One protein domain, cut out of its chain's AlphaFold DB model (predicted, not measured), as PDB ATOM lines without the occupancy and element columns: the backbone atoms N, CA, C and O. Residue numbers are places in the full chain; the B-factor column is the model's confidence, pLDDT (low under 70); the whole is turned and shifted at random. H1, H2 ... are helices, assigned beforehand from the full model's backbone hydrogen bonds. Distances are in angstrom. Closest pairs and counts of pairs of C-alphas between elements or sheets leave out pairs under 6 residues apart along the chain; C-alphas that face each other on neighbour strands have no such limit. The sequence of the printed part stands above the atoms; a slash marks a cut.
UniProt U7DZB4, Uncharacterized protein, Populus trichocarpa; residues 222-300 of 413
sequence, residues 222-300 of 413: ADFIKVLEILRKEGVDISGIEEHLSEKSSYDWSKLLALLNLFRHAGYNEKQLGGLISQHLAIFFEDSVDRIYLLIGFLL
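What this domain is: This is residues 222 to 300 of the 413 residues of an uncharacterized protein of Populus trichocarpa (UniProt U7DZB4). A small cluster of helices in which three pack on H3: H1 at the first part of H3, H4 steeply tilted at its last part, and H6, which starts beside H3 and sticks out with residues 294 to 300. The four-residue H5 lies near the middle, and H2 lies on the far side of it from H6. The printed part has 79 residues, of which 59 are in named helices, in the order H1, H2, H3, H4, H5, H6, with no named strand; the class is all helix. The whole is compact, with a radius of gyration of the C-alphas of 12.1 A and spans of 34 by 29 by 25 A.

Where its parts are: H1, residues 222 to 233, begins with C-alpha 222 at (-34.843, 11.724, -5.852) and is 16.5 A long from first to last C-alpha. H2 follows at residues 238 to 244, 10.4 A long. H3, residues 253 to 265, is 18.1 A long and begins with C-alpha 253 at (-33.821, 8.665, 2.973). H4 is residues 270 to 279, 14.1 A long, and H5 is residues 281 to 284, 5.5 A long. H6, residues 288 to 300, is 18.0 A long and ends with C-alpha 300 at (-47.495, -8.694, 11.920).

How they stand to each other: H3 is the hub and touches three helices. With residues 253 to 257 alone it touches residues 223 to 227 of H1, at a steep tilt of 52 degrees, the same way; the closest C-alphas are those of Asp 223 and Ser 254, 5.4 A apart. With residues 260 to 264 alone it touches H4, at a steep tilt of 51 degrees, opposite ways; the closest C-alphas, of Phe 263 and Leu 273, are 7.3 A apart. With residues 255 to 259 alone it touches residues 289 to 293 of H6, the same way at a shallow tilt of 34 degrees, only just short of steep; the closest C-alphas, of Leu 256 and Val 289, are 6.5 A apart. H2 and H5 only just touch, with 3 pairs of C-alphas within 8 A, the closest being those of His 244 and Ala 282 at 5.8 A. H2 and H6 are apart, as are H4 and H6. Every O i to N i+4 pair is within hydrogen-bond range in H1, H3, H4 and H6, against 2 of 3 in H2; H5 is too short for such a pair.

The domain as a whole: The C-alphas farthest apart, of Ser 239 and Leu 300, are 34.3 A apart. The printed part has no cut and no long link. The link from H2 to H3, of 8 residues, is short, and the other links are tight. The mean pLDDT of the printed part is 82.6, and residues 285 to 287 are under 70.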
ATOM      1  N   ALA A 222     -33.404  11.691  -5.589       93.38
ATOM      2  CA  ALA A 222     -34.843  11.724  -5.852       93.38
ATOM      3  C   ALA A 222     -35.698  11.266  -4.661       93.38
ATOM      4  O   ALA A 222     -36.814  11.757  -4.481       93.38
ATOM      5  N   ASP A 223     -35.203  10.332  -3.847       92.44
ATOM      6  CA  ASP A 223     -35.949   9.849  -2.685       92.44
ATOM      7  C   ASP A 223     -36.001  10.908  -1.585       92.44
ATOM      8  O   ASP A 223     -37.065  11.155  -1.020       92.44
ATOM      9  N   PHE A 224     -34.893  11.608  -1.355       91.69
ATOM     10  CA  PHE A 224     -34.841  12.762  -0.470       91.69
ATOM     11  C   PHE A 224     -35.802  13.872  -0.917       91.69
ATOM     12  O   PHE A 224     -36.569  14.369  -0.093       91.69
ATOM     13  N   ILE A 225     -35.833  14.210  -2.214       92.25
ATOM     14  CA  ILE A 225     -36.788  15.197  -2.750       92.25
ATOM     15  C   ILE A 225     -38.229  14.783  -2.424       92.25
ATOM     16  O   ILE A 225     -38.988  15.582  -1.878       92.25
ATOM     17  N   LYS A 226     -38.600  13.524  -2.681       91.81
ATOM     18  CA  LYS A 226     -39.950  13.021  -2.376       91.81
ATOM     19  C   LYS A 226     -40.271  13.077  -0.884       91.81
ATOM     20  O   LYS A 226     -41.408  13.369  -0.520       91.81
ATOM     21  N   VAL A 227     -39.299  12.796  -0.012       89.50
ATOM     22  CA  VAL A 227     -39.489  12.951   1.437       89.50
ATOM     23  C   VAL A 227     -39.759  14.416   1.776       89.50
ATOM     24  O   VAL A 227     -40.743  14.690   2.458       89.50
ATOM     25  N   LEU A 228     -38.969  15.360   1.256       88.75
ATOM     26  CA  LEU A 228     -39.209  16.791   1.469       88.75
ATOM     27  C   LEU A 228     -40.587  17.235   0.968       88.75
ATOM     28  O   LEU A 228     -41.264  17.997   1.652       88.75
ATOM     29  N   GLU A 229     -41.024  16.757  -0.197       89.06
ATOM     30  CA  GLU A 229     -42.354  17.046  -0.739       89.06
ATOM     31  C   GLU A 229     -43.470  16.552   0.185       89.06
ATOM     32  O   GLU A 229     -44.413  17.299   0.456       89.06
ATOM     33  N   ILE A 230     -43.355  15.321   0.702       86.25
ATOM     34  CA  ILE A 230     -44.311  14.768   1.669       86.25
ATOM     35  C   ILE A 230     -44.330  15.641   2.927       86.25
ATOM     36  O   ILE A 230     -45.395  16.086   3.339       86.25
ATOM     37  N   LEU A 231     -43.168  15.949   3.505       83.75
ATOM     38  CA  LEU A 231     -43.077  16.736   4.738       83.75
ATOM     39  C   LEU A 231     -43.663  18.147   4.571       83.75
ATOM     40  O   LEU A 231     -44.472  18.578   5.392       83.75
ATOM     41  N   ARG A 232     -43.337  18.833   3.468       85.69
ATOM     42  CA  ARG A 232     -43.881  20.163   3.147       85.69
ATOM     43  C   ARG A 232     -45.389  20.139   2.961       85.69
ATOM     44  O   ARG A 232     -46.080  21.028   3.454       85.69
ATOM     45  N   LYS A 233     -45.910  19.129   2.259       84.88
ATOM     46  CA  LYS A 233     -47.352  18.971   2.038       84.88
ATOM     47  C   LYS A 233     -48.112  18.793   3.351       84.88
ATOM     48  O   LYS A 233     -49.218  19.309   3.485       84.88
ATOM     49  N   GLU A 234     -47.499  18.115   4.314       78.12
ATOM     50  CA  GLU A 234     -48.057  17.910   5.648       78.12
ATOM     51  C   GLU A 234     -47.839  19.096   6.606       78.12
ATOM     52  O   GLU A 234     -48.227  19.031   7.771       78.12
ATOM     53  N   GLY A 235     -47.255  20.202   6.132       75.56
ATOM     54  CA  GLY A 235     -47.032  21.408   6.931       75.56
ATOM     55  C   GLY A 235     -45.902  21.279   7.954       75.56
ATOM     56  O   GLY A 235     -45.840  22.071   8.893       75.56
ATOM     57  N   VAL A 236     -45.017  20.291   7.792       76.44
ATOM     58  CA  VAL A 236     -43.818  20.142   8.622       76.44
ATOM     59  C   VAL A 236     -42.764  21.111   8.112       76.44
ATOM     60  O   VAL A 236     -42.317  21.012   6.967       76.44
ATOM     61  N   ASP A 237     -42.367  22.051   8.967       76.12
ATOM     62  CA  ASP A 237     -41.277  22.959   8.646       76.12
ATOM     63  C   ASP A 237     -39.934  22.216   8.644       76.12
ATOM     64  O   ASP A 237     -39.671  21.340   9.471       76.12
ATOM     65  N   ILE A 238     -39.065  22.590   7.709       72.81
ATOM     66  CA  ILE A 238     -37.738  21.993   7.522       72.81
ATOM     67  C   ILE A 238     -36.863  22.257   8.751       72.81
ATOM     68  O   ILE A 238     -36.068  21.399   9.130       72.81
ATOM     69  N   SER A 239     -37.069  23.397   9.420       71.50
ATOM     70  CA  SER A 239     -36.413  23.712  10.693       71.50
ATOM     71  C   SER A 239     -36.690  22.654  11.771       71.50
ATOM     72  O   SER A 239     -35.780  22.261  12.496       71.50
ATOM     73  N   GLY A 240     -37.905  22.093  11.808       72.19
ATOM     74  CA  GLY A 240     -38.267  21.016  12.731       72.19
ATOM     75  C   GLY A 240     -37.532  19.704  12.443       72.19
ATOM     76  O   GLY A 240     -37.235  18.949  13.363       72.19
ATOM     77  N   ILE A 241     -37.172  19.434  11.183       77.44
ATOM     78  CA  ILE A 241     -36.331  18.277  10.826       77.44
ATOM     79  C   ILE A 241     -34.912  18.493  11.351       77.44
ATOM     80  O   ILE A 241     -34.306  17.566  11.889       77.44
ATOM     81  N   GLU A 242     -34.387  19.715  11.209       80.81
ATOM     82  CA  GLU A 242     -33.038  20.066  11.650       80.81
ATOM     83  C   GLU A 242     -32.820  19.700  13.117       80.81
ATOM     84  O   GLU A 242     -31.795  19.102  13.439       80.81
ATOM     85  N   GLU A 243     -33.782  19.984  13.996       79.88
ATOM     86  CA  GLU A 243     -33.696  19.698  15.434       79.88
ATOM     87  C   GLU A 243     -33.524  18.203  15.749       79.88
ATOM     88  O   GLU A 243     -32.832  17.855  16.708       79.88
ATOM     89  N   HIS A 244     -34.077  17.315  14.919       78.25
ATOM     90  CA  HIS A 244     -34.012  15.863  15.116       78.25
ATOM     91  C   HIS A 244     -32.834  15.183  14.413       78.25
ATOM     92  O   HIS A 244     -32.537  14.019  14.685       78.25
ATOM     93  N   LEU A 245     -32.126  15.888  13.529       81.94
ATOM     94  CA  LEU A 245     -30.914  15.346  12.924       81.94
ATOM     95  C   LEU A 245     -29.766  15.325  13.941       81.94
ATOM     96  O   LEU A 245     -29.456  16.315  14.608       81.94
ATOM     97  N   SER A 246     -29.084  14.190  14.017       83.00
ATOM     98  CA  SER A 246     -27.894  13.969  14.826       83.00
ATOM     99  C   SER A 246     -26.719  13.676  13.908       83.00
ATOM    100  O   SER A 246     -26.697  12.678  13.195       83.00
ATOM    101  N   GLU A 247     -25.683  14.504  13.988       82.44
ATOM    102  CA  GLU A 247     -24.467  14.354  13.178       82.44
ATOM    103  C   GLU A 247     -23.701  13.054  13.478       82.44
ATOM    104  O   GLU A 247     -22.868  12.615  12.682       82.44
ATOM    105  N   LYS A 248     -23.995  12.412  14.616       79.38
ATOM    106  CA  LYS A 248     -23.430  11.112  15.004       79.38
ATOM    107  C   LYS A 248     -24.050   9.938  14.247       79.38
ATOM    108  O   LYS A 248     -23.438   8.875  14.220       79.38
ATOM    109  N   SER A 249     -25.229  10.134  13.668       77.94
ATOM    110  CA  SER A 249     -26.000   9.102  12.980       77.94
ATOM    111  C   SER A 249     -25.935   9.317  11.470       77.94
ATOM    112  O   SER A 249     -25.588  10.407  11.001       77.94
ATOM    113  N   SER A 250     -26.245   8.273  10.707       77.62
ATOM    114  CA  SER A 250     -26.382   8.361   9.253       77.62
ATOM    115  C   SER A 250     -27.796   7.950   8.858       77.62
ATOM    116  O   SER A 250     -28.334   6.984   9.392       77.62
ATOM    117  N   TYR A 251     -28.418   8.713   7.962       84.12
ATOM    118  CA  TYR A 251     -29.849   8.596   7.668       84.12
ATOM    119  C   TYR A 251     -30.071   8.052   6.266       84.12
ATOM    120  O   TYR A 251     -29.496   8.567   5.316       84.12
ATOM    121  N   ASP A 252     -30.930   7.044   6.122       86.62
ATOM    122  CA  ASP A 252     -31.298   6.453   4.833       86.62
ATOM    123  C   ASP A 252     -32.663   6.994   4.372       86.62
ATOM    124  O   ASP A 252     -33.727   6.552   4.823       86.62
ATOM    125  N   TRP A 253     -32.627   7.986   3.479       88.88
ATOM    126  CA  TRP A 253     -33.821   8.665   2.973       88.88
ATOM    127  C   TRP A 253     -34.699   7.746   2.116       88.88
ATOM    128  O   TRP A 253     -35.923   7.889   2.132       88.88
ATOM    129  N   SER A 254     -34.112   6.754   1.439       89.88
ATOM    130  CA  SER A 254     -34.844   5.740   0.670       89.88
ATOM    131  C   SER A 254     -35.659   4.828   1.591       89.88
ATOM    132  O   SER A 254     -36.840   4.576   1.333       89.88
ATOM    133  N   LYS A 255     -35.082   4.376   2.714       89.44
ATOM    134  CA  LYS A 255     -35.820   3.605   3.734       89.44
ATOM    135  C   LYS A 255     -36.933   4.416   4.385       89.44
ATOM    136  O   LYS A 255     -38.021   3.870   4.600       89.44
ATOM    137  N   LEU A 256     -36.673   5.688   4.695       88.75
ATOM    138  CA  LEU A 256     -37.686   6.584   5.250       88.75
ATOM    139  C   LEU A 256     -38.836   6.785   4.257       88.75
ATOM    140  O   LEU A 256     -39.997   6.615   4.625       88.75
ATOM    141  N   LEU A 257     -38.536   7.047   2.983       90.88
ATOM    142  CA  LEU A 257     -39.550   7.155   1.938       90.88
ATOM    143  C   LEU A 257     -40.378   5.870   1.811       90.88
ATOM    144  O   LEU A 257     -41.606   5.926   1.728       90.88
ATOM    145  N   ALA A 258     -39.725   4.706   1.821       91.25
ATOM    146  CA  ALA A 258     -40.408   3.417   1.784       91.25
ATOM    147  C   ALA A 258     -41.347   3.236   2.990       91.25
ATOM    148  O   ALA A 258     -42.465   2.745   2.822       91.25
ATOM    149  N   LEU A 259     -40.943   3.696   4.178       89.19
ATOM    150  CA  LEU A 259     -41.759   3.628   5.387       89.19
ATOM    151  C   LEU A 259     -42.977   4.559   5.296       89.19
ATOM    152  O   LEU A 259     -44.096   4.142   5.595       89.19
ATOM    153  N   LEU A 260     -42.790   5.798   4.838       88.31
ATOM    154  CA  LEU A 260     -43.889   6.744   4.618       88.31
ATOM    155  C   LEU A 260     -44.888   6.204   3.585       88.31
ATOM    156  O   LEU A 260     -46.102   6.232   3.798       88.31
ATOM    157  N   ASN A 261     -44.380   5.625   2.495       88.94
ATOM    158  CA  ASN A 261     -45.209   4.966   1.496       88.94
ATOM    159  C   ASN A 261     -45.951   3.759   2.078       88.94
ATOM    160  O   ASN A 261     -47.121   3.575   1.755       88.94
ATOM    161  N   LEU A 262     -45.327   2.960   2.946       88.44
ATOM    162  CA  LEU A 262     -45.986   1.839   3.622       88.44
ATOM    163  C   LEU A 262     -47.206   2.312   4.427       88.44
ATOM    164  O   LEU A 262     -48.274   1.710   4.320       88.44
ATOM    165  N   PHE A 263     -47.080   3.412   5.177       86.62
ATOM    166  CA  PHE A 263     -48.209   4.004   5.903       86.62
ATOM    167  C   PHE A 263     -49.316   4.493   4.960       86.62
ATOM    168  O   PHE A 263     -50.490   4.215   5.205       86.62
ATOM    169  N   ARG A 264     -48.964   5.139   3.840       85.31
ATOM    170  CA  ARG A 264     -49.943   5.558   2.822       85.31
ATOM    171  C   ARG A 264     -50.688   4.361   2.214       85.31
ATOM    172  O   ARG A 264     -51.914   4.377   2.136       85.31
ATOM    173  N   HIS A 265     -49.977   3.293   1.847       85.44
ATOM    174  CA  HIS A 265     -50.587   2.067   1.305       85.44
ATOM    175  C   HIS A 265     -51.473   1.343   2.327       85.44
ATOM    176  O   HIS A 265     -52.428   0.671   1.943       85.44
ATOM    177  N   ALA A 266     -51.199   1.504   3.623       82.69
ATOM    178  CA  ALA A 266     -52.034   0.985   4.701       82.69
ATOM    179  C   ALA A 266     -53.344   1.774   4.918       82.69
ATOM    180  O   ALA A 266     -54.096   1.478   5.844       82.69
ATOM    181  N   GLY A 267     -53.633   2.771   4.074       76.81
ATOM    182  CA  GLY A 267     -54.894   3.511   4.084       76.81
ATOM    183  C   GLY A 267     -54.867   4.808   4.886       76.81
ATOM    184  O   GLY A 267     -55.933   5.339   5.197       76.81
ATOM    185  N   TYR A 268     -53.684   5.331   5.222       82.00
ATOM    186  CA  TYR A 268     -53.588   6.664   5.813       82.00
ATOM    187  C   TYR A 268     -53.934   7.715   4.779       82.00
ATOM    188  O   TYR A 268     -53.337   7.763   3.703       82.00
ATOM    189  N   ASN A 269     -54.880   8.585   5.128       80.12
ATOM    190  CA  ASN A 269     -55.029   9.831   4.393       80.12
ATOM    191  C   ASN A 269     -53.902  10.800   4.774       80.12
ATOM    192  O   ASN A 269     -53.279  10.661   5.826       80.12
ATOM    193  N   GLU A 270     -53.678  11.795   3.920       77.00
ATOM    194  CA  GLU A 270     -52.606  12.785   4.086       77.00
ATOM    195  C   GLU A 270     -52.639  13.408   5.496       77.00
ATOM    196  O   GLU A 270     -51.678  13.265   6.237       77.00
ATOM    197  N   LYS A 271     -53.802  13.874   5.985       79.06
ATOM    198  CA  LYS A 271     -53.928  14.452   7.342       79.06
ATOM    199  C   LYS A 271     -53.478  13.516   8.473       79.06
ATOM    200  O   LYS A 271     -52.942  13.986   9.472       79.06
ATOM    201  N   GLN A 272     -53.744  12.212   8.365       80.19
ATOM    202  CA  GLN A 272     -53.310  11.229   9.366       80.19
ATOM    203  C   GLN A 272     -51.802  11.003   9.312       80.19
ATOM    204  O   GLN A 272     -51.169  10.858  10.356       80.19
ATOM    205  N   LEU A 273     -51.232  10.974   8.107       81.25
ATOM    206  CA  LEU A 273     -49.795  10.846   7.914       81.25
ATOM    207  C   LEU A 273     -49.068  12.098   8.418       81.25
ATOM    208  O   LEU A 273     -48.116  11.964   9.180       81.25
ATOM    209  N   GLY A 274     -49.571  13.292   8.100       78.75
ATOM    210  CA  GLY A 274     -49.055  14.545   8.636       78.75
ATOM    211  C   GLY A 274     -49.143  14.614  10.152       78.75
ATOM    212  O   GLY A 274     -48.141  14.873  10.805       78.75
ATOM    213  N   GLY A 275     -50.292  14.261  10.737       78.50
ATOM    214  CA  GLY A 275     -50.446  14.196  12.193       78.50
ATOM    215  C   GLY A 275     -49.445  13.248  12.862       78.50
ATOM    216  O   GLY A 275     -48.850  13.610  13.875       78.50
ATOM    217  N   LEU A 276     -49.213  12.069  12.274       80.06
ATOM    218  CA  LEU A 276     -48.226  11.103  12.763       80.06
ATOM    219  C   LEU A 276     -46.802  11.673  12.714       80.06
ATOM    220  O   LEU A 276     -46.065  11.578  13.694       80.06
ATOM    221  N   ILE A 277     -46.427  12.269  11.582       79.75
ATOM    222  CA  ILE A 277     -45.103  12.853  11.377       79.75
ATOM    223  C   ILE A 277     -44.893  14.034  12.331       79.75
ATOM    224  O   ILE A 277     -43.882  14.076  13.018       79.75
ATOM    225  N   SER A 278     -45.845  14.961  12.438       76.06
ATOM    226  CA  SER A 278     -45.714  16.140  13.303       76.06
ATOM    227  C   SER A 278     -45.657  15.789  14.791       76.06
ATOM    228  O   SER A 278     -44.952  16.452  15.543       76.06
ATOM    229  N   GLN A 279     -46.391  14.765  15.242       75.00
ATOM    230  CA  GLN A 279     -46.420  14.374  16.660       75.00
ATOM    231  C   GLN A 279     -45.220  13.522  17.074       75.00
ATOM    232  O   GLN A 279     -44.812  13.552  18.235       75.00
ATOM    233  N   HIS A 280     -44.667  12.754  16.137       76.19
ATOM    234  CA  HIS A 280     -43.653  11.743  16.416       76.19
ATOM    235  C   HIS A 280     -42.457  11.847  15.469       76.19
ATOM    236  O   HIS A 280     -41.862  10.832  15.111       76.19
ATOM    237  N   LEU A 281     -42.090  13.071  15.079       74.81
ATOM    238  CA  LEU A 281     -41.042  13.346  14.096       74.81
ATOM    239  C   LEU A 281     -39.729  12.645  14.469       74.81
ATOM    240  O   LEU A 281     -39.158  11.936  13.647       74.81
ATOM    241  N   ALA A 282     -39.337  12.718  15.744       72.44
ATOM    242  CA  ALA A 282     -38.163  12.032  16.288       72.44
ATOM    243  C   ALA A 282     -38.140  10.517  16.008       72.44
ATOM    244  O   ALA A 282     -37.086   9.956  15.732       72.44
ATOM    245  N   ILE A 283     -39.300   9.846  15.995       74.56
ATOM    246  CA  ILE A 283     -39.379   8.405  15.716       74.56
ATOM    247  C   ILE A 283     -38.936   8.109  14.281       74.56
ATOM    248  O   ILE A 283     -38.367   7.055  14.030       74.56
ATOM    249  N   PHE A 284     -39.142   9.028  13.338       72.94
ATOM    250  CA  PHE A 284     -38.755   8.856  11.935       72.94
ATOM    251  C   PHE A 284     -37.299   9.235  11.643       72.94
ATOM    252  O   PHE A 284     -36.798   8.903  10.568       72.94
ATOM    253  N   PHE A 285     -36.621   9.893  12.584       68.00
ATOM    254  CA  PHE A 285     -35.279  10.433  12.404       68.00
ATOM    255  C   PHE A 285     -34.306   9.891  13.458       68.00
ATOM    256  O   PHE A 285     -33.997  10.573  14.420       68.00
ATOM    257  N   GLU A 286     -33.741   8.703  13.216       62.56
ATOM    258  CA  GLU A 286     -32.511   8.160  13.832       62.56
ATOM    259  C   GLU A 286     -32.181   6.801  13.155       62.56
ATOM    260  O   GLU A 286     -32.755   6.466  12.115       62.56
ATOM    261  N   ASP A 287     -31.391   5.934  13.809       62.97
ATOM    262  CA  ASP A 287     -31.362   4.466  13.614       62.97
ATOM    263  C   ASP A 287     -32.739   3.788  13.875       62.97
ATOM    264  O   ASP A 287     -32.859   2.562  13.995       62.97
ATOM    265  N   SER A 288     -33.799   4.580  14.034       70.12
ATOM    266  CA  SER A 288     -35.149   4.189  14.409       70.12
ATOM    267  C   SER A 288     -35.953   3.619  13.243       70.12
ATOM    268  O   SER A 288     -36.786   2.749  13.478       70.12
ATOM    269  N   VAL A 289     -35.691   4.013  11.987       82.56
ATOM    270  CA  VAL A 289     -36.446   3.512  10.816       82.56
ATOM    271  C   VAL A 289     -36.360   1.987  10.720       82.56
ATOM    272  O   VAL A 289     -37.381   1.305  10.605       82.56
ATOM    273  N   ASP A 290     -35.159   1.427  10.874       83.50
ATOM    274  CA  ASP A 290     -34.962  -0.026  10.914       83.50
ATOM    275  C   ASP A 290     -35.706  -0.662  12.102       83.50
ATOM    276  O   ASP A 290     -36.286  -1.743  11.984       83.50
ATOM    277  N   ARG A 291     -35.770   0.025  13.247       85.06
ATOM    278  CA  ARG A 291     -36.503  -0.447  14.433       85.06
ATOM    279  C   ARG A 291     -38.017  -0.389  14.248       85.06
ATOM    280  O   ARG A 291     -38.709  -1.282  14.736       85.06
ATOM    281  N   ILE A 292     -38.539   0.590  13.514       89.00
ATOM    282  CA  ILE A 292     -39.949   0.647  13.125       89.00
ATOM    283  C   ILE A 292     -40.288  -0.553  12.249       89.00
ATOM    284  O   ILE A 292     -41.267  -1.242  12.534       89.00
ATOM    285  N   TYR A 293     -39.458  -0.880  11.254       88.75
ATOM    286  CA  TYR A 293     -39.647  -2.096  10.459       88.75
ATOM    287  C   TYR A 293     -39.624  -3.363  11.324       88.75
ATOM    288  O   TYR A 293     -40.470  -4.242  11.144       88.75
ATOM    289  N   LEU A 294     -38.716  -3.448  12.305       90.62
ATOM    290  CA  LEU A 294     -38.686  -4.563  13.258       90.62
ATOM    291  C   LEU A 294     -39.964  -4.638  14.105       90.62
ATOM    292  O   LEU A 294     -40.488  -5.735  14.299       90.62
ATOM    293  N   LEU A 295     -40.490  -3.507  14.585       91.50
ATOM    294  CA  LEU A 295     -41.745  -3.455  15.336       91.50
ATOM    295  C   LEU A 295     -42.940  -3.860  14.467       91.50
ATOM    296  O   LEU A 295     -43.757  -4.675  14.897       91.50
ATOM    297  N   ILE A 296     -43.031  -3.340  13.242       91.94
ATOM    298  CA  ILE A 296     -44.078  -3.708  12.283       91.94
ATOM    299  C   ILE A 296     -44.020  -5.218  12.031       91.94
ATOM    300  O   ILE A 296     -45.018  -5.908  12.228       91.94
ATOM    301  N   GLY A 297     -42.846  -5.761  11.694       92.94
ATOM    302  CA  GLY A 297     -42.654  -7.198  11.488       92.94
ATOM    303  C   GLY A 297     -42.998  -8.034  12.725       92.94
ATOM    304  O   GLY A 297     -43.637  -9.083  12.613       92.94
ATOM    305  N   PHE A 298     -42.639  -7.553  13.917       91.69
ATOM    306  CA  PHE A 298     -42.988  -8.180  15.189       91.69
ATOM    307  C   PHE A 298     -44.508  -8.245  15.389       91.69
ATOM    308  O   PHE A 298     -45.037  -9.317  15.674       91.69
ATOM    309  N   LEU A 299     -45.232  -7.144  15.175       93.19
ATOM    310  CA  LEU A 299     -46.690  -7.087  15.335       93.19
ATOM    311  C   LEU A 299     -47.439  -7.892  14.264       93.19
ATOM    312  O   LEU A 299     -48.413  -8.577  14.595       93.19
ATOM    313  N   LEU A 300     -46.968  -7.865  13.011       93.44
ATOM    314  CA  LEU A 300     -47.495  -8.694  11.920       93.44
ATOM    315  C   LEU A 300     -47.370 -10.185  12.256       93.44
ATOM    316  O   LEU A 300     -48.302 -10.955  12.029       93.44
TER     317      LEU A 300